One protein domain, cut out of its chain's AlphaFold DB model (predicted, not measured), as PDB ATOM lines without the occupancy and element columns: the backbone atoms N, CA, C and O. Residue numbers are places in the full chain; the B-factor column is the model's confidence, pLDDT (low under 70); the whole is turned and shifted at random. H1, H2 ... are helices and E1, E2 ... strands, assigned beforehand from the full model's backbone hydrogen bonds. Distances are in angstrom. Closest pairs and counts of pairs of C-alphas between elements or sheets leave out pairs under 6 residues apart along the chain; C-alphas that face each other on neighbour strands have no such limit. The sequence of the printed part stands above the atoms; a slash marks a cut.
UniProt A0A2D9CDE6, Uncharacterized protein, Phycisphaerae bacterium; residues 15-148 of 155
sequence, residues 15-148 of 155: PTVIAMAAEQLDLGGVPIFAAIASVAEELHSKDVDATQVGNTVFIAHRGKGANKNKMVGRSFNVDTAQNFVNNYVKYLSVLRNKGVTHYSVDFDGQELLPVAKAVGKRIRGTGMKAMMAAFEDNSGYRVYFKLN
ATOM      1  N   PRO A  15     570.765 346.667 380.078       94.19
ATOM      2  CA  PRO A  15     570.531 345.361 380.693       94.19
ATOM      3  C   PRO A  15     571.810 344.528 380.855       94.19
ATOM      4  O   PRO A  15     571.986 343.880 381.883       94.19
ATOM      5  N   THR A  16     572.729 344.595 379.886       95.38
ATOM      6  CA  THR A  16     574.036 343.927 379.956       95.38
ATOM      7  C   THR A  16     574.892 344.511 381.077       95.38
ATOM      8  O   THR A  16     575.449 343.756 381.865       95.38
ATOM      9  N   VAL A  17     574.943 345.842 381.210       96.25
ATOM     10  CA  VAL A  17     575.657 346.515 382.313       96.25
ATOM     11  C   VAL A  17     575.105 346.090 383.675       96.25
ATOM     12  O   VAL A  17     575.883 345.793 384.578       96.25
ATOM     13  N   ILE A  18     573.777 346.037 383.829       94.25
ATOM     14  CA  ILE A  18     573.130 345.607 385.080       94.25
ATOM     15  C   ILE A  18     573.489 344.154 385.396       94.25
ATOM     16  O   ILE A  18     573.879 343.869 386.525       94.25
ATOM     17  N   ALA A  19     573.381 343.249 384.419       93.19
ATOM     18  CA  ALA A  19     573.688 341.835 384.613       93.19
ATOM     19  C   ALA A  19     575.155 341.628 385.018       93.19
ATOM     20  O   ALA A  19     575.421 341.012 386.046       93.19
ATOM     21  N   MET A  20     576.093 342.224 384.278       94.19
ATOM     22  CA  MET A  20     577.525 342.121 384.572       94.19
ATOM     23  C   MET A  20     577.893 342.727 385.929       94.19
ATOM     24  O   MET A  20     578.736 342.184 386.635       94.19
ATOM     25  N   ALA A  21     577.281 343.850 386.313       92.56
ATOM     26  CA  ALA A  21     577.505 344.433 387.631       92.56
ATOM     27  C   ALA A  21     576.913 343.551 388.743       92.56
ATOM     28  O   ALA A  21     577.539 343.394 389.784       92.56
ATOM     29  N   ALA A  22     575.740 342.943 388.530       90.50
ATOM     30  CA  ALA A  22     575.116 342.047 389.505       90.50
ATOM     31  C   ALA A  22     575.952 340.784 389.774       90.50
ATOM     32  O   ALA A  22     575.955 340.304 390.902       90.50
ATOM     33  N   GLU A  23     576.700 340.287 388.782       89.81
ATOM     34  CA  GLU A  23     577.662 339.182 388.951       89.81
ATOM     35  C   GLU A  23     578.818 339.522 389.903       89.81
ATOM     36  O   GLU A  23     579.465 338.620 390.433       89.81
ATOM     37  N   GLN A  24     579.091 340.811 390.115       86.31
ATOM     38  CA  GLN A  24     580.198 341.297 390.941       86.31
ATOM     39  C   GLN A  24     579.762 341.654 392.368       86.31
ATOM     40  O   GLN A  24     580.615 341.887 393.223       86.31
ATOM     41  N   LEU A  25     578.453 341.715 392.630       84.06
ATOM     42  CA  LEU A  25     577.915 342.055 393.944       84.06
ATOM     43  C   LEU A  25     577.911 340.836 394.869       84.06
ATOM     44  O   LEU A  25     577.622 339.717 394.446       84.06
ATOM     45  N   ASP A  26     578.141 341.073 396.161       84.38
ATOM     46  CA  ASP A  26     577.782 340.092 397.179       84.38
ATOM     47  C   ASP A  26     576.259 340.089 397.349       84.38
ATOM     48  O   ASP A  26     575.659 341.003 397.915       84.38
ATOM     49  N   LEU A  27     575.623 339.059 396.797       85.75
ATOM     50  CA  LEU A  27     574.175 338.903 396.820       85.75
ATOM     51  C   LEU A  27     573.669 338.215 398.097       85.75
ATOM     52  O   LEU A  27     572.472 337.947 398.193       85.75
ATOM     53  N   GLY A  28     574.534 337.879 399.065       85.69
ATOM     54  CA  GLY A  28     574.108 337.277 400.335       85.69
ATOM     55  C   GLY A  28     573.317 335.971 400.165       85.69
ATOM     56  O   GLY A  28     572.399 335.692 400.934       85.69
ATOM     57  N   GLY A  29     573.619 335.197 399.116       87.00
ATOM     58  CA  GLY A  29     572.906 333.963 398.761       87.00
ATOM     59  C   GLY A  29     571.662 334.150 397.881       87.00
ATOM     60  O   GLY A  29     571.043 333.156 397.499       87.00
ATOM     61  N   VAL A  30     571.300 335.384 397.511       90.62
ATOM     62  CA  VAL A  30     570.242 335.645 396.524       90.62
ATOM     63  C   VAL A  30     570.711 335.190 395.132       90.62
ATOM     64  O   VAL A  30     571.776 335.614 394.678       90.62
ATOM     65  N   PRO A  31     569.936 334.357 394.409       92.69
ATOM     66  CA  PRO A  31     570.282 333.974 393.045       92.69
ATOM     67  C   PRO A  31     570.344 335.188 392.116       92.69
ATOM     68  O   PRO A  31     569.449 336.035 392.137       92.69
ATOM     69  N   ILE A  32     571.337 335.237 391.227       90.88
ATOM     70  CA  ILE A  32     571.531 336.386 390.332       90.88
ATOM     71  C   ILE A  32     570.300 336.716 389.478       90.88
ATOM     72  O   ILE A  32     569.943 337.881 389.332       90.88
ATOM     73  N   PHE A  33     569.586 335.703 388.979       90.69
ATOM     74  CA  PHE A  33     568.346 335.911 388.228       90.69
ATOM     75  C   PHE A  33     567.262 336.589 389.070       90.69
ATOM     76  O   PHE A  33     566.541 337.442 388.557       90.69
ATOM     77  N   ALA A  34     567.172 336.259 390.362       92.31
ATOM     78  CA  ALA A  34     566.250 336.921 391.278       92.31
ATOM     79  C   ALA A  34     566.677 338.376 391.536       92.31
ATOM     80  O   ALA A  34     565.827 339.264 391.549       92.31
ATOM     81  N   ALA A  35     567.982 338.642 391.660       91.12
ATOM     82  CA  ALA A  35     568.500 340.002 391.794       91.12
ATOM     83  C   ALA A  35     568.197 340.851 390.544       91.12
ATOM     84  O   ALA A  35     567.651 341.947 390.665       91.12
ATOM     85  N   ILE A  36     568.455 340.333 389.340       92.31
ATOM     86  CA  ILE A  36     568.152 341.028 388.078       92.31
ATOM     87  C   ILE A  36     566.643 341.258 387.920       92.31
ATOM     88  O   ILE A  36     566.229 342.365 387.577       92.31
ATOM     89  N   ALA A  37     565.811 340.254 388.217       92.81
ATOM     90  CA  ALA A  37     564.357 340.401 388.186       92.81
ATOM     91  C   ALA A  37     563.873 341.480 389.170       92.81
ATOM     92  O   ALA A  37     563.023 342.293 388.819       92.81
ATOM     93  N   SER A  38     564.466 341.554 390.368       92.06
ATOM     94  CA  SER A  38     564.128 342.589 391.353       92.06
ATOM     95  C   SER A  38     564.444 344.005 390.853       92.06
ATOM     96  O   SER A  38     563.675 344.932 391.099       92.06
ATOM     97  N   VAL A  39     565.535 344.169 390.096       93.19
ATOM     98  CA  VAL A  39     565.879 345.441 389.448       93.19
ATOM     99  C   VAL A  39     564.885 345.756 388.331       93.19
ATOM    100  O   VAL A  39     564.437 346.891 388.228       93.19
ATOM    101  N   ALA A  40     564.489 344.774 387.517       92.44
ATOM    102  CA  ALA A  40     563.476 344.987 386.482       92.44
ATOM    103  C   ALA A  40     562.134 345.465 387.072       92.44
ATOM    104  O   ALA A  40     561.538 346.405 386.551       92.44
ATOM    105  N   GLU A  41     561.704 344.886 388.194       93.12
ATOM    106  CA  GLU A  41     560.510 345.337 388.918       93.12
ATOM    107  C   GLU A  41     560.681 346.744 389.516       93.12
ATOM    108  O   GLU A  41     559.782 347.579 389.412       93.12
ATOM    109  N   GLU A  42     561.851 347.056 390.086       93.50
ATOM    110  CA  GLU A  42     562.173 348.399 390.586       93.50
ATOM    111  C   GLU A  42     562.028 349.459 389.482       93.50
ATOM    112  O   GLU A  42     561.438 350.518 389.709       93.50
ATOM    113  N   LEU A  43     562.503 349.155 388.271       92.81
ATOM    114  CA  LEU A  43     562.440 350.043 387.108       92.81
ATOM    115  C   LEU A  43     561.011 350.338 386.623       92.81
ATOM    116  O   LEU A  43     560.802 351.346 385.948       92.81
ATOM    117  N   HIS A  44     560.024 349.509 386.973       91.88
ATOM    118  CA  HIS A  44     558.614 349.755 386.651       91.88
ATOM    119  C   HIS A  44     557.910 350.691 387.646       91.88
ATOM    120  O   HIS A  44     556.775 351.121 387.404       91.88
ATOM    121  N   SER A  45     558.558 351.047 388.758       92.25
ATOM    122  CA  SER A  45     557.991 351.977 389.733       92.25
ATOM    123  C   SER A  45     557.939 353.408 389.190       92.25
ATOM    124  O   SER A  45     558.913 353.936 388.659       92.25
ATOM    125  N   LYS A  46     556.809 354.097 389.403       90.50
ATOM    126  CA  LYS A  46     556.593 355.496 388.964       90.50
ATOM    127  C   LYS A  46     557.553 356.498 389.610       90.50
ATOM    128  O   LYS A  46     557.702 357.618 389.124       90.50
ATOM    129  N   ASP A  47     558.153 356.104 390.726       92.62
ATOM    130  CA  ASP A  47     559.010 356.949 391.548       92.62
ATOM    131  C   ASP A  47     560.490 356.772 391.174       92.62
ATOM    132  O   ASP A  47     561.345 357.481 391.708       92.62
ATOM    133  N   VAL A  48     560.796 355.826 390.281       95.31
ATOM    134  CA  VAL A  48     562.150 355.428 389.906       95.31
ATOM    135  C   VAL A  48     562.541 356.060 388.577       95.31
ATOM    136  O   VAL A  48     561.770 356.123 387.624       95.31
ATOM    137  N   ASP A  49     563.773 356.553 388.526       94.88
ATOM    138  CA  ASP A  49     564.429 357.037 387.320       94.88
ATOM    139  C   ASP A  49     565.641 356.154 387.045       94.88
ATOM    140  O   ASP A  49     566.457 355.921 387.942       94.88
ATOM    141  N   ALA A  50     565.770 355.700 385.802       96.06
ATOM    142  CA  ALA A  50     566.956 355.021 385.324       96.06
ATOM    143  C   ALA A  50     567.587 355.801 384.182       96.06
ATOM    144  O   ALA A  50     566.937 356.192 383.213       96.06
ATOM    145  N   THR A  51     568.885 356.054 384.301       97.56
ATOM    146  CA  THR A  51     569.654 356.761 383.282       97.56
ATOM    147  C   THR A  51     570.975 356.038 383.084       97.56
ATOM    148  O   THR A  51     571.750 355.883 384.025       97.56
ATOM    149  N   GLN A  52     571.255 355.631 381.852       98.06
ATOM    150  CA  GLN A  52     572.558 355.100 381.480       98.06
ATOM    151  C   GLN A  52     573.469 356.228 380.983       98.06
ATOM    152  O   GLN A  52     573.056 357.072 380.186       98.06
ATOM    153  N   VAL A  53     574.722 356.232 381.437       98.38
ATOM    154  CA  VAL A  53     575.789 357.085 380.905       98.38
ATOM    155  C   VAL A  53     577.041 356.230 380.746       98.38
ATOM    156  O   VAL A  53     577.590 355.771 381.742       98.38
ATOM    157  N   GLY A  54     577.496 356.021 379.507       97.81
ATOM    158  CA  GLY A  54     578.574 355.063 379.231       97.81
ATOM    159  C   GLY A  54     578.175 353.650 379.662       97.81
ATOM    160  O   GLY A  54     577.018 353.261 379.495       97.81
ATOM    161  N   ASN A  55     579.102 352.922 380.287       98.12
ATOM    162  CA  ASN A  55     578.846 351.591 380.853       98.12
ATOM    163  C   ASN A  55     578.507 351.674 382.352       98.12
ATOM    164  O   ASN A  55     578.910 350.838 383.163       98.12
ATOM    165  N   THR A  56     577.761 352.718 382.724       98.00
ATOM    166  CA  THR A  56     577.225 352.920 384.068       98.00
ATOM    167  C   THR A  56     575.719 353.165 383.986       98.00
ATOM    168  O   THR A  56     575.275 354.115 383.334       98.00
ATOM    169  N   VAL A  57     574.926 352.345 384.672       97.94
ATOM    170  CA  VAL A  57     573.477 352.537 384.825       97.94
ATOM    171  C   VAL A  57     573.192 353.090 386.212       97.94
ATOM    172  O   VAL A  57     573.503 352.460 387.219       97.94
ATOM    173  N   PHE A  58     572.586 354.269 386.270       97.88
ATOM    174  CA  PHE A  58     572.137 354.890 387.509       97.88
ATOM    175  C   PHE A  58     570.655 354.610 387.710       97.88
ATOM    176  O   PHE A  58     569.870 354.847 386.794       97.88
ATOM    177  N   ILE A  59     570.283 354.163 388.908       97.38
ATOM    178  CA  ILE A  59     568.892 354.000 389.339       97.38
ATOM    179  C   ILE A  59     568.678 354.877 390.566       97.38
ATOM    180  O   ILE A  59     569.457 354.812 391.518       97.38
ATOM    181  N   ALA A  60     567.646 355.717 390.554       97.44
ATOM    182  CA  ALA A  60     567.350 356.603 391.669       97.44
ATOM    183  C   ALA A  60     565.853 356.718 391.954       97.44
ATOM    184  O   ALA A  60     565.040 356.896 391.053       97.44
ATOM    185  N   HIS A  61     565.516 356.706 393.238       97.62
ATOM    186  CA  HIS A  61     564.172 356.891 393.767       97.62
ATOM    187  C   HIS A  61     563.929 358.354 394.083       97.62
ATOM    188  O   HIS A  61     564.710 358.994 394.794       97.62
ATOM    189  N   ARG A  62     562.824 358.893 393.579       96.56
ATOM    190  CA  ARG A  62     562.373 360.251 393.854       96.56
ATOM    191  C   ARG A  62     561.527 360.291 395.116       96.56
ATOM    192  O   ARG A  62     560.588 359.522 395.286       96.56
ATOM    193  N   GLY A  63     561.827 361.253 395.986       95.75
ATOM    194  CA  GLY A  63     561.002 361.515 397.159       95.75
ATOM    195  C   GLY A  63     559.590 361.987 396.793       95.75
ATOM    196  O   GLY A  63     559.315 362.418 395.676       95.75
ATOM    197  N   LYS A  64     558.682 361.966 397.769       93.75
ATOM    198  CA  LYS A  64     557.300 362.460 397.629       93.75
ATOM    199  C   LYS A  64     557.087 363.739 398.444       93.75
ATOM    200  O   LYS A  64     557.895 364.080 399.312       93.75
ATOM    201  N   GLY A  65     556.012 364.474 398.151       94.56
ATOM    202  CA  GLY A  65     555.628 365.686 398.885       94.56
ATOM    203  C   GLY A  65     556.741 366.741 398.928       94.56
ATOM    204  O   GLY A  65     557.270 367.139 397.887       94.56
ATOM    205  N   ALA A  66     557.130 367.161 400.135       93.75
ATOM    206  CA  ALA A  66     558.213 368.126 400.361       93.75
ATOM    207  C   ALA A  66     559.581 367.670 399.806       93.75
ATOM    208  O   ALA A  66     560.463 368.493 399.568       93.75
ATOM    209  N   ASN A  67     559.756 366.369 399.551       95.19
ATOM    210  CA  ASN A  67     560.996 365.784 399.044       95.19
ATOM    211  C   ASN A  67     560.958 365.461 397.538       95.19
ATOM    212  O   ASN A  67     561.876 364.816 397.046       95.19
ATOM    213  N   LYS A  68     559.962 365.939 396.775       94.81
ATOM    214  CA  LYS A  68     559.812 365.652 395.324       94.81
ATOM    215  C   LYS A  68     560.988 366.056 394.422       94.81
ATOM    216  O   LYS A  68     561.114 365.574 393.295       94.81
ATOM    217  N   ASN A  69     561.851 366.937 394.923       95.38
ATOM    218  CA  ASN A  69     563.068 367.390 394.247       95.38
ATOM    219  C   ASN A  69     564.335 366.752 394.837       95.38
ATOM    220  O   ASN A  69     565.431 367.267 394.616       95.38
ATOM    221  N   LYS A  70     564.207 365.692 395.637       97.06
ATOM    222  CA  LYS A  70     565.325 364.946 396.214       97.06
ATOM    223  C   LYS A  70     565.280 363.514 395.703       97.06
ATOM    224  O   LYS A  70     564.191 362.966 395.528       97.06
ATOM    225  N   MET A  71     566.447 362.934 395.461       97.88
ATOM    226  CA  MET A  71     566.560 361.545 395.033       97.88
ATOM    227  C   MET A  71     567.643 360.810 395.819       97.88
ATOM    228  O   MET A  71     568.645 361.408 396.208       97.88
ATOM    229  N   VAL A  72     567.438 359.516 396.028       97.88
ATOM    230  CA  VAL A  72     568.449 358.593 396.559       97.88
ATOM    231  C   VAL A  72     568.652 357.518 395.514       97.88
ATOM    232  O   VAL A  72     567.670 357.037 394.954       97.88
ATOM    233  N   GLY A  73     569.891 357.166 395.204       96.38
ATOM    234  CA  GLY A  73     570.144 356.195 394.151       96.38
ATOM    235  C   GLY A  73     571.361 355.327 394.375       96.38
ATOM    236  O   GLY A  73     572.105 355.494 395.338       96.38
ATOM    237  N   ARG A  74     571.532 354.410 393.429       94.62
ATOM    238  CA  ARG A  74     572.655 353.489 393.282       94.62
ATOM    239  C   ARG A  74     573.090 353.440 391.821       94.62
ATOM    240  O   ARG A  74     572.372 353.893 390.927       94.62
ATOM    241  N   SER A  75     574.275 352.899 391.575       95.06
ATOM    242  CA  SER A  75     574.809 352.736 390.224       95.06
ATOM    243  C   SER A  75     575.344 351.330 390.006       95.06
ATOM    244  O   SER A  75     576.109 350.841 390.828       95.06
ATOM    245  N   PHE A  76     575.005 350.745 388.865       95.25
ATOM    246  CA  PHE A  76     575.631 349.549 388.316       95.25
ATOM    247  C   PHE A  76     576.730 350.009 387.363       95.25
ATOM    248  O   PHE A  76     576.435 350.629 386.339       95.25
ATOM    249  N   ASN A  77     577.992 349.792 387.727       95.56
ATOM    250  CA  ASN A  77     579.142 350.239 386.948       95.56
ATOM    251  C   ASN A  77     579.973 349.047 386.495       95.56
ATOM    252  O   ASN A  77     580.428 348.280 387.330       95.56
ATOM    253  N   VAL A  78     580.248 348.978 385.195       96.69
ATOM    254  CA  VAL A  78     581.295 348.109 384.638       96.69
ATOM    255  C   VAL A  78     582.277 348.911 383.786       96.69
ATOM    256  O   VAL A  78     583.020 348.353 382.996       96.69
ATOM    257  N   ASP A  79     582.275 350.240 383.904       96.75
ATOM    258  CA  ASP A  79     583.172 351.122 383.160       96.75
ATOM    259  C   ASP A  79     584.509 351.312 383.890       96.75
ATOM    260  O   ASP A  79     584.625 351.078 385.096       96.75
ATOM    261  N   THR A  80     585.517 351.820 383.179       95.44
ATOM    262  CA  THR A  80     586.803 352.183 383.798       95.44
ATOM    263  C   THR A  80     586.613 353.261 384.867       95.44
ATOM    264  O   THR A  80     585.759 354.139 384.730       95.44
ATOM    265  N   ALA A  81     587.462 353.290 385.900       93.69
ATOM    266  CA  ALA A  81     587.367 354.290 386.973       93.69
ATOM    267  C   ALA A  81     587.354 355.740 386.445       93.69
ATOM    268  O   ALA A  81     586.602 356.595 386.921       93.69
ATOM    269  N   GLN A  82     588.154 356.026 385.411       95.19
ATOM    270  CA  GLN A  82     588.197 357.349 384.792       95.19
ATOM    271  C   GLN A  82     586.879 357.690 384.082       95.19
ATOM    272  O   GLN A  82     586.409 358.832 384.176       95.19
ATOM    273  N   ASN A  83     586.274 356.734 383.382       97.31
ATOM    274  CA  ASN A  83     584.973 356.939 382.762       97.31
ATOM    275  C   ASN A  83     583.868 357.032 383.807       97.31
ATOM    276  O   ASN A  83     583.050 357.937 383.707       97.31
ATOM    277  N   PHE A  84     583.900 356.222 384.860       97.25
ATOM    278  CA  PHE A  84     582.912 356.261 385.928       97.25
ATOM    279  C   PHE A  84     582.830 357.644 386.594       97.25
ATOM    280  O   PHE A  84     581.740 358.198 386.743       97.25
ATOM    281  N   VAL A  85     583.975 358.289 386.867       97.81
ATOM    282  CA  VAL A  85     584.014 359.692 387.332       97.81
ATOM    283  C   VAL A  85     583.343 360.639 386.325       97.81
ATOM    284  O   VAL A  85     582.586 361.530 386.719       97.81
ATOM    285  N   ASN A  86     583.600 360.471 385.023       97.94
ATOM    286  CA  ASN A  86     582.972 361.287 383.975       97.94
ATOM    287  C   ASN A  86     581.455 361.062 383.912       97.94
ATOM    288  O   ASN A  86     580.692 362.023 383.786       97.94
ATOM    289  N   ASN A  87     581.034 359.802 383.994       98.31
ATOM    290  CA  ASN A  87     579.649 359.360 383.915       98.31
ATOM    291  C   ASN A  87     578.854 359.925 385.093       98.31
ATOM    292  O   ASN A  87     577.794 360.509 384.879       98.31
ATOM    293  N   TYR A  88     579.416 359.893 386.306       97.69
ATOM    294  CA  TYR A  88     578.819 360.520 387.486       97.69
ATOM    295  C   TYR A  88     578.600 362.025 387.302       97.69
ATOM    296  O   TYR A  88     577.501 362.522 387.528       97.69
ATOM    297  N   VAL A  89     579.611 362.776 386.849       97.69
ATOM    298  CA  VAL A  89     579.483 364.235 386.649       97.69
ATOM    299  C   VAL A  89     578.406 364.568 385.605       97.69
ATOM    300  O   VAL A  89     577.619 365.506 385.792       97.69
ATOM    301  N   LYS A  90     578.336 363.785 384.521       97.94
ATOM    302  CA  LYS A  90     577.275 363.894 383.511       97.94
ATOM    303  C   LYS A  90     575.904 363.589 384.119       97.94
ATOM    304  O   LYS A  90     574.980 364.377 383.935       97.94
ATOM    305  N   TYR A  91     575.780 362.513 384.891       98.31
ATOM    306  CA  TYR A  91     574.527 362.127 385.534       98.31
ATOM    307  C   TYR A  91     574.029 363.174 386.543       98.31
ATOM    308  O   TYR A  91     572.864 363.563 386.493       98.31
ATOM    309  N   LEU A  92     574.906 363.743 387.377       97.38
ATOM    310  CA  LEU A  92     574.538 364.846 388.281       97.38
ATOM    311  C   LEU A  92     573.994 366.060 387.509       97.38
ATOM    312  O   LEU A  92     573.061 366.727 387.959       97.38
ATOM    313  N   SER A  93     574.530 366.321 386.312       95.88
ATOM    314  CA  SER A  93     574.016 367.369 385.423       95.88
ATOM    315  C   SER A  93     572.641 367.014 384.843       95.88
ATOM    316  O   SER A  93     571.778 367.890 384.767       95.88
ATOM    317  N   VAL A  94     572.403 365.745 384.490       96.50
ATOM    318  CA  VAL A  94     571.078 365.244 384.078       96.50
ATOM    319  C   VAL A  94     570.061 365.434 385.203       96.50
ATOM    320  O   VAL A  94     569.006 366.024 384.971       96.50
ATOM    321  N   LEU A  95     570.387 365.019 386.429       96.44
ATOM    322  CA  LEU A  95     569.522 365.192 387.600       96.44
ATOM    323  C   LEU A  95     569.185 366.666 387.844       96.44
ATOM    324  O   LEU A  95     568.015 367.021 388.014       96.44
ATOM    325  N   ARG A  96     570.191 367.542 387.782       94.88
ATOM    326  CA  ARG A  96     569.997 368.993 387.892       94.88
ATOM    327  C   ARG A  96     569.022 369.518 386.834       94.88
ATOM    328  O   ARG A  96     568.109 370.271 387.168       94.88
ATOM    329  N   ASN A  97     569.170 369.101 385.577       93.94
ATOM    330  CA  ASN A  97     568.282 369.513 384.482       93.94
ATOM    331  C   ASN A  97     566.849 368.976 384.663       93.94
ATOM    332  O   ASN A  97     565.885 369.659 384.315       93.94
ATOM    333  N   LYS A  98     566.697 367.805 385.294       93.44
ATOM    334  CA  LYS A  98     565.410 367.230 385.729       93.44
ATOM    335  C   LYS A  98     564.808 367.936 386.964       93.44
ATOM    336  O   LYS A  98     563.773 367.506 387.474       93.44
ATOM    337  N   GLY A  99     565.421 369.017 387.458       94.06
ATOM    338  CA  GLY A  99     564.945 369.795 388.608       94.06
ATOM    339  C   GLY A  99     565.223 369.150 389.969       94.06
ATOM    340  O   GLY A  99     564.629 369.550 390.971       94.06
ATOM    341  N   VAL A 100     566.103 368.148 390.022       96.19
ATOM    342  CA  VAL A 100     566.563 367.558 391.280       96.19
ATOM    343  C   VAL A 100     567.527 368.530 391.953       96.19
ATOM    344  O   VAL A 100     568.436 369.063 391.325       96.19
ATOM    345  N   THR A 101     567.308 368.752 393.244       96.56
ATOM    346  CA  THR A 101     568.067 369.683 394.093       96.56
ATOM    347  C   THR A 101     569.056 368.970 395.005       96.56
ATOM    348  O   THR A 101     570.092 369.530 395.355       96.56
ATOM    349  N   HIS A 102     568.736 367.737 395.405       97.69
ATOM    350  CA  HIS A 102     569.574 366.924 396.273       97.69
ATOM    351  C   HIS A 102     569.607 365.495 395.749       97.69
ATOM    352  O   HIS A 102     568.562 364.937 395.413       97.69
ATOM    353  N   TYR A 103     570.801 364.922 395.703       98.12
ATOM    354  CA  TYR A 103     571.012 363.520 395.381       98.12
ATOM    355  C   TYR A 103     571.909 362.898 396.444       98.12
ATOM    356  O   TYR A 103     572.873 363.540 396.862       98.12
ATOM    357  N   SER A 104     571.618 361.678 396.880       98.00
ATOM    358  CA  SER A 104     572.538 360.915 397.721       98.00
ATOM    359  C   SER A 104     572.717 359.494 397.223       98.00
ATOM    360  O   SER A 104     571.805 358.911 396.637       98.00
ATOM    361  N   VAL A 105     573.903 358.959 397.474       97.19
ATOM    362  CA  VAL A 105     574.283 357.587 397.151       97.19
ATOM    363  C   VAL A 105     575.134 357.032 398.278       97.19
ATOM    364  O   VAL A 105     575.939 357.764 398.863       97.19
ATOM    365  N   ASP A 106     574.937 355.749 398.533       95.75
ATOM    366  CA  ASP A 106     575.694 354.969 399.498       95.75
ATOM    367  C   ASP A 106     576.659 354.058 398.754       95.75
ATOM    368  O   ASP A 106     576.370 353.608 397.641       95.75
ATOM    369  N   PHE A 107     577.811 353.813 399.360       92.69
ATOM    370  CA  PHE A 107     578.692 352.735 398.953       92.69
ATOM    371  C   PHE A 107     579.397 352.143 400.161       92.69
ATOM    372  O   PHE A 107     579.729 352.856 401.113       92.69
ATOM    373  N   ASP A 108     579.655 350.850 400.067       90.31
ATOM    374  CA  ASP A 108     580.337 350.091 401.100       90.31
ATOM    375  C   ASP A 108     581.851 350.157 400.895       90.31
ATOM    376  O   ASP A 108     582.344 350.401 399.786       90.31
ATOM    377  N   GLY A 109     582.591 349.963 401.982       88.19
ATOM    378  CA  GLY A 109     584.046 349.899 401.945       88.19
ATOM    379  C   GLY A 109     584.736 351.222 401.591       88.19
ATOM    380  O   GLY A 109     584.187 352.322 401.711       88.19
ATOM    381  N   GLN A 110     586.008 351.123 401.205       89.69
ATOM    382  CA  GLN A 110     586.892 352.270 400.946       89.69
ATOM    383  C   GLN A 110     587.283 352.410 399.469       89.69
ATOM    384  O   GLN A 110     587.850 353.431 399.068       89.69
ATOM    385  N   GLU A 111     586.955 351.422 398.644       88.94
ATOM    386  CA  GLU A 111     587.377 351.261 397.254       88.94
ATOM    387  C   GLU A 111     586.877 352.417 396.380       88.94
ATOM    388  O   GLU A 111     587.595 352.913 395.509       88.94
ATOM    389  N   LEU A 112     585.671 352.922 396.663       91.56
ATOM    390  CA  LEU A 112     585.066 354.034 395.928       91.56
ATOM    391  C   LEU A 112     585.397 355.421 396.504       91.56
ATOM    392  O   LEU A 112     585.037 356.436 395.897       91.56
ATOM    393  N   LEU A 113     586.167 355.519 397.599       93.62
ATOM    394  CA  LEU A 113     586.610 356.810 398.145       93.62
ATOM    395  C   LEU A 113     587.379 357.674 397.130       93.62
ATOM    396  O   LEU A 113     587.096 358.879 397.050       93.62
ATOM    397  N   PRO A 114     588.346 357.145 396.348       95.19
ATOM    398  CA  PRO A 114     589.059 357.942 395.353       95.19
ATOM    399  C   PRO A 114     588.125 358.459 394.256       95.19
ATOM    400  O   PRO A 114     588.244 359.617 393.851       95.19
ATOM    401  N   VAL A 115     587.156 357.641 393.826       94.50
ATOM    402  CA  VAL A 115     586.142 358.022 392.834       94.50
ATOM    403  C   VAL A 115     585.262 359.143 393.381       94.50
ATOM    404  O   VAL A 115     585.137 360.186 392.737       94.50
ATOM    405  N   ALA A 116     584.723 358.995 394.595       95.31
ATOM    406  CA  ALA A 116     583.894 360.011 395.241       95.31
ATOM    407  C   ALA A 116     584.640 361.352 395.389       95.31
ATOM    408  O   ALA A 116     584.116 362.415 395.031       95.31
ATOM    409  N   LYS A 117     585.906 361.314 395.830       96.44
ATOM    410  CA  LYS A 117     586.779 362.500 395.917       96.44
ATOM    411  C   LYS A 117     587.029 363.127 394.542       96.44
ATOM    412  O   LYS A 117     586.985 364.354 394.413       96.44
ATOM    413  N   ALA A 118     587.269 362.316 393.512       97.50
ATOM    414  CA  ALA A 118     587.496 362.789 392.150       97.50
ATOM    415  C   ALA A 118     586.249 363.466 391.561       97.50
ATOM    416  O   ALA A 118     586.363 364.565 391.013       97.50
ATOM    417  N   VAL A 119     585.061 362.878 391.741       97.44
ATOM    418  CA  VAL A 119     583.778 363.501 391.367       97.44
ATOM    419  C   VAL A 119     583.612 364.834 392.096       97.44
ATOM    420  O   VAL A 119     583.387 365.859 391.451       97.44
ATOM    421  N   GLY A 120     583.824 364.861 393.416       95.94
ATOM    422  CA  GLY A 120     583.769 366.082 394.224       95.94
ATOM    423  C   GLY A 120     584.721 367.182 393.733       95.94
ATOM    424  O   GLY A 120     584.348 368.354 393.700       95.94
ATOM    425  N   LYS A 121     585.934 366.824 393.292       96.81
ATOM    426  CA  LYS A 121     586.891 367.761 392.679       96.81
ATOM    427  C   LYS A 121     586.388 368.285 391.332       96.81
ATOM    428  O   LYS A 121     586.506 369.480 391.077       96.81
ATOM    429  N   ARG A 122     585.819 367.419 390.490       96.31
ATOM    430  CA  ARG A 122     585.349 367.765 389.139       96.31
ATOM    431  C   ARG A 122     584.135 368.678 389.112       96.31
ATOM    432  O   ARG A 122     583.985 369.446 388.170       96.31
ATOM    433  N   ILE A 123     583.280 368.608 390.125       95.00
ATOM    434  CA  ILE A 123     582.095 369.466 390.194       95.00
ATOM    435  C   ILE A 123     582.385 370.853 390.790       95.00
ATOM    436  O   ILE A 123     581.493 371.706 390.807       95.00
ATOM    437  N   ARG A 124     583.610 371.127 391.263       92.00
ATOM    438  CA  ARG A 124     583.988 372.465 391.750       92.00
ATOM    439  C   ARG A 124     583.839 373.496 390.628       92.00
ATOM    440  O   ARG A 124     584.151 373.222 389.478       92.00
ATOM    441  N   GLY A 125     583.322 374.678 390.960       87.44
ATOM    442  CA  GLY A 125     583.065 375.747 389.983       87.44
ATOM    443  C   GLY A 125     581.790 375.572 389.146       87.44
ATOM    444  O   GLY A 125     581.351 376.523 388.512       87.44
ATOM    445  N   THR A 126     581.121 374.414 389.195       89.75
ATOM    446  CA  THR A 126     579.867 374.174 388.445       89.75
ATOM    447  C   THR A 126     578.605 374.676 389.162       89.75
ATOM    448  O   THR A 126     577.489 374.516 388.662       89.75
ATOM    449  N   GLY A 127     578.764 375.210 390.376       89.50
ATOM    450  CA  GLY A 127     577.675 375.532 391.300       89.50
ATOM    451  C   GLY A 127     577.152 374.334 392.105       89.50
ATOM    452  O   GLY A 127     576.446 374.539 393.085       89.50
ATOM    453  N   MET A 128     577.506 373.094 391.757       94.75
ATOM    454  CA  MET A 128     577.169 371.918 392.567       94.75
ATOM    455  C   MET A 128     578.104 371.796 393.779       94.75
ATOM    456  O   MET A 128     579.254 372.241 393.738       94.75
ATOM    457  N   LYS A 129     577.621 371.176 394.859       95.25
ATOM    458  CA  LYS A 129     578.426 370.853 396.049       95.25
ATOM    459  C   LYS A 129     578.298 369.371 396.382       95.25
ATOM    460  O   LYS A 129     577.227 368.805 396.190       95.25
ATOM    461  N   ALA A 130     579.366 368.782 396.909       96.38
ATOM    462  CA  ALA A 130     579.364 367.429 397.453       96.38
ATOM    463  C   ALA A 130     579.892 367.434 398.889       96.38
ATOM    464  O   ALA A 130     580.823 368.179 399.205       96.38
ATOM    465  N   MET A 131     579.308 366.587 399.725       96.12
ATOM    466  CA  MET A 131     579.772 366.255 401.066       96.12
ATOM    467  C   MET A 131     579.746 364.737 401.209       96.12
ATOM    468  O   MET A 131     578.886 364.084 400.632       96.12
ATOM    469  N   MET A 132     580.681 364.176 401.961       96.19
ATOM    470  CA  MET A 132     580.751 362.742 402.222       96.19
ATOM    471  C   MET A 132     580.805 362.533 403.729       96.19
ATOM    472  O   MET A 132     581.512 363.271 404.416       96.19
ATOM    473  N   ALA A 133     580.052 361.559 404.221       96.06
ATOM    474  CA  ALA A 133     580.029 361.156 405.620       96.06
ATOM    475  C   ALA A 133     580.235 359.641 405.700       96.06
ATOM    476  O   ALA A 133     579.680 358.915 404.878       96.06
ATOM    477  N   ALA A 134     581.040 359.185 406.657       96.25
ATOM    478  CA  ALA A 134     581.137 357.767 406.986       96.25
ATOM    479  C   ALA A 134     579.890 357.328 407.766       96.25
ATOM    480  O   ALA A 134     579.291 358.144 408.475       96.25
ATOM    481  N   PHE A 135     579.513 356.059 407.643       94.94
ATOM    482  CA  PHE A 135     578.545 355.442 408.548       94.94
ATOM    483  C   PHE A 135     579.152 355.241 409.941       94.94
ATOM    484  O   PHE A 135     580.368 355.117 410.079       94.94
ATOM    485  N   GLU A 136     578.312 355.233 410.980       93.62
ATOM    486  CA  GLU A 136     578.762 355.119 412.380       93.62
ATOM    487  C   GLU A 136     579.518 353.809 412.654       93.62
ATOM    488  O   GLU A 136     580.454 353.782 413.448       93.62
ATOM    489  N   ASP A 137     579.145 352.740 411.952       93.38
ATOM    490  CA  ASP A 137     579.762 351.415 412.030       93.38
ATOM    491  C   ASP A 137     581.003 351.255 411.130       93.38
ATOM    492  O   ASP A 137     581.619 350.191 411.112       93.38
ATOM    493  N   ASN A 138     581.398 352.308 410.403       87.94
ATOM    494  CA  ASN A 138     582.474 352.308 409.409       87.94
ATOM    495  C   ASN A 138     582.298 351.300 408.255       87.94
ATOM    496  O   ASN A 138     583.272 351.005 407.562       87.94
ATOM    497  N   SER A 139     581.082 350.797 408.013       91.56
ATOM    498  CA  SER A 139     580.800 349.860 406.912       91.56
ATOM    499  C   SER A 139     580.919 350.503 405.526       91.56
ATOM    500  O   SER A 139     581.172 349.822 404.533       91.56
ATOM    501  N   GLY A 140     580.802 351.829 405.454       94.25
ATOM    502  CA  GLY A 140     580.815 352.556 404.197       94.25
ATOM    503  C   GLY A 140     580.618 354.054 404.367       94.25
ATOM    504  O   GLY A 140     580.847 354.640 405.433       94.25
ATOM    505  N   TYR A 141     580.197 354.685 403.277       96.56
ATOM    506  CA  TYR A 141     580.031 356.124 403.180       96.56
ATOM    507  C   TYR A 141     578.742 356.483 402.452       96.56
ATOM    508  O   TYR A 141     578.345 355.846 401.476       96.56
ATOM    509  N   ARG A 142     578.159 357.614 402.849       97.00
ATOM    510  CA  ARG A 142     577.147 358.323 402.066       97.00
ATOM    511  C   ARG A 142     577.735 359.583 401.463       97.00
ATOM    512  O   ARG A 142     578.324 360.412 402.163       97.00
ATOM    513  N   VAL A 143     577.507 359.775 400.168       97.56
ATOM    514  CA  VAL A 143     577.808 361.029 399.471       97.56
ATOM    515  C   VAL A 143     576.519 361.800 399.249       97.56
ATOM    516  O   VAL A 143     575.570 361.302 398.651       97.56
ATOM    517  N   TYR A 144     576.507 363.045 399.702       97.88
ATOM    518  CA  TYR A 144     575.433 364.005 399.510       97.88
ATOM    519  C   TYR A 144     575.836 365.030 398.461       97.88
ATOM    520  O   TYR A 144     576.848 365.718 398.601       97.88
ATOM    521  N   PHE A 145     575.003 365.200 397.445       97.81
ATOM    522  CA  PHE A 145     575.152 366.219 396.419       97.81
ATOM    523  C   PHE A 145     574.049 367.262 396.550       97.81
ATOM    524  O   PHE A 145     572.863 366.936 396.527       97.81
ATOM    525  N   LYS A 146     574.441 368.536 396.618       96.69
ATOM    526  CA  LYS A 146     573.545 369.674 396.408       96.69
ATOM    527  C   LYS A 146     573.683 370.135 394.963       96.69
ATOM    528  O   LYS A 146     574.724 370.655 394.554       96.69
ATOM    529  N   LEU A 147     572.619 369.931 394.202       94.44
ATOM    530  CA  LEU A 147     572.495 370.282 392.798       94.44
ATOM    531  C   LEU A 147     571.741 371.613 392.737       94.44
ATOM    532  O   LEU A 147     570.526 371.649 392.889       94.44
ATOM    533  N   ASN A 148     572.448 372.737 392.592       77.06
ATOM    534  CA  ASN A 148     571.769 374.023 392.412       77.06
ATOM    535  C   ASN A 148     570.868 373.931 391.169       77.06
ATOM    536  O   ASN A 148     571.369 373.666 390.076       77.06
TER     537      ASN A 148
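This is residues 15 to 148 of the 155 residues of an uncharacterized protein of Phycisphaerae bacterium (UniProt A0A2D9CDE6). One twisted, curled sheet of six strands wraps round the long helix H3, and H4 packs on the same face over the strands E6 and E5. H1 packs across E2 and E3 on the opposite face of the sheet; H2, which touches H1 at a steep angle, only grazes the sheet near E1 and E2 with its residues 39 to 43. The printed part has 134 residues with four named helices and six named strands, in the order H1, H2, E1, E2, E3, H3, E4, H4, E5, E6; its class is mixed, helices and strands. The sheet runs E1, E2, E3, E4, E6, E5 and is mixed, with E3 and E4 parallel and the other neighbours antiparallel. The whole is compact and rounded, with a radius of gyration of the C-alphas of 14.7 A and spans of 43 by 33 by 32 A.

The sheet is made of E1, residues 48 to 53, 16.4 A long; E2, residues 56 to 62, 19.2 A; E3, residues 70 to 77, 22.2 A; E4, residues 102 to 108, 20.6 A; E6, residues 140 to 146, 20.2 A; and E5, residues 129 to 134, 17.3 A. The longest helix is H3, residues 81 to 97, 24.5 A from first to last C-alpha, and H4 is residues 113 to 122, 14.2 A. H1 is residues 15 to 22, 10.5 A, and H2 is residues 32 to 43, 16.7 A. H1 begins at C-alpha 15 (570.531, 345.361, 380.693), H3 begins at C-alpha 81 (587.367, 354.290, 386.973), and E6 ends at C-alpha 146 (573.545, 369.674, 396.408).

E1 and E5 are the edge strands of the sheet. E1, E2 and E3 form a meander, each strand the antiparallel neighbour of the one before; N 51 and O 58 are 2.9 A apart and N 59 and O 74 are 2.9 A apart, both within hydrogen-bond range. E3 and E4 are parallel at 41 degrees, with N 73 and O 104 within range at 3.0 A. E3, H3 and E4 make a strand-helix-strand unit, two parallel neighbour strands with a helix between them in the chain, and its crossover is right-handed. E4 and E6 are antiparallel, with N 143 and O 105 at 2.9 A, and the hairpin E5 and E6 has N 131 and O 144 at 2.8 A. E4, H4 and E5 make a split unit, with E6 between its two strands in the sheet, also right-handed. The arrangement has three layers, H3 and H4 on one face of the sheet and H1 on the other. The sheet curls round H3; the closest C-alphas of H3 and E1 are those of Asn 87 and Val 53, 5.4 A apart. H3 and H4 touch at a steep tilt of 53 degrees, the same way, closest at the C-alphas of Val 85 and Val 119, 5.6 A. H4 has a height over the sheet of 9.4 A and runs along the strands, at 7 degrees to E6 on the local plane. H1 has a height of 7.6 A and runs across the strands, at 81 degrees to E3 on the local plane; it lies over E3, and over E2 only just, with 3 of its C-alphas falling there. H2 touches H1 with residues 32 to 36 alone, at a steep tilt of 56 degrees, opposite ways, closest at the C-alphas of Ala 19 and Ile 36, 6.6 A. H2 only grazes the sheet, with residues 39 to 43. In H1, H2, H3 and H4 every O i to N i+4 pair is within hydrogen-bond range.

The two C-alphas farthest apart are those of Gly 29 and Gly 125, 43.9 A. The printed part has no cut and no long link. The mean pLDDT of the printed part is 94.3, and no printed residue is under 70.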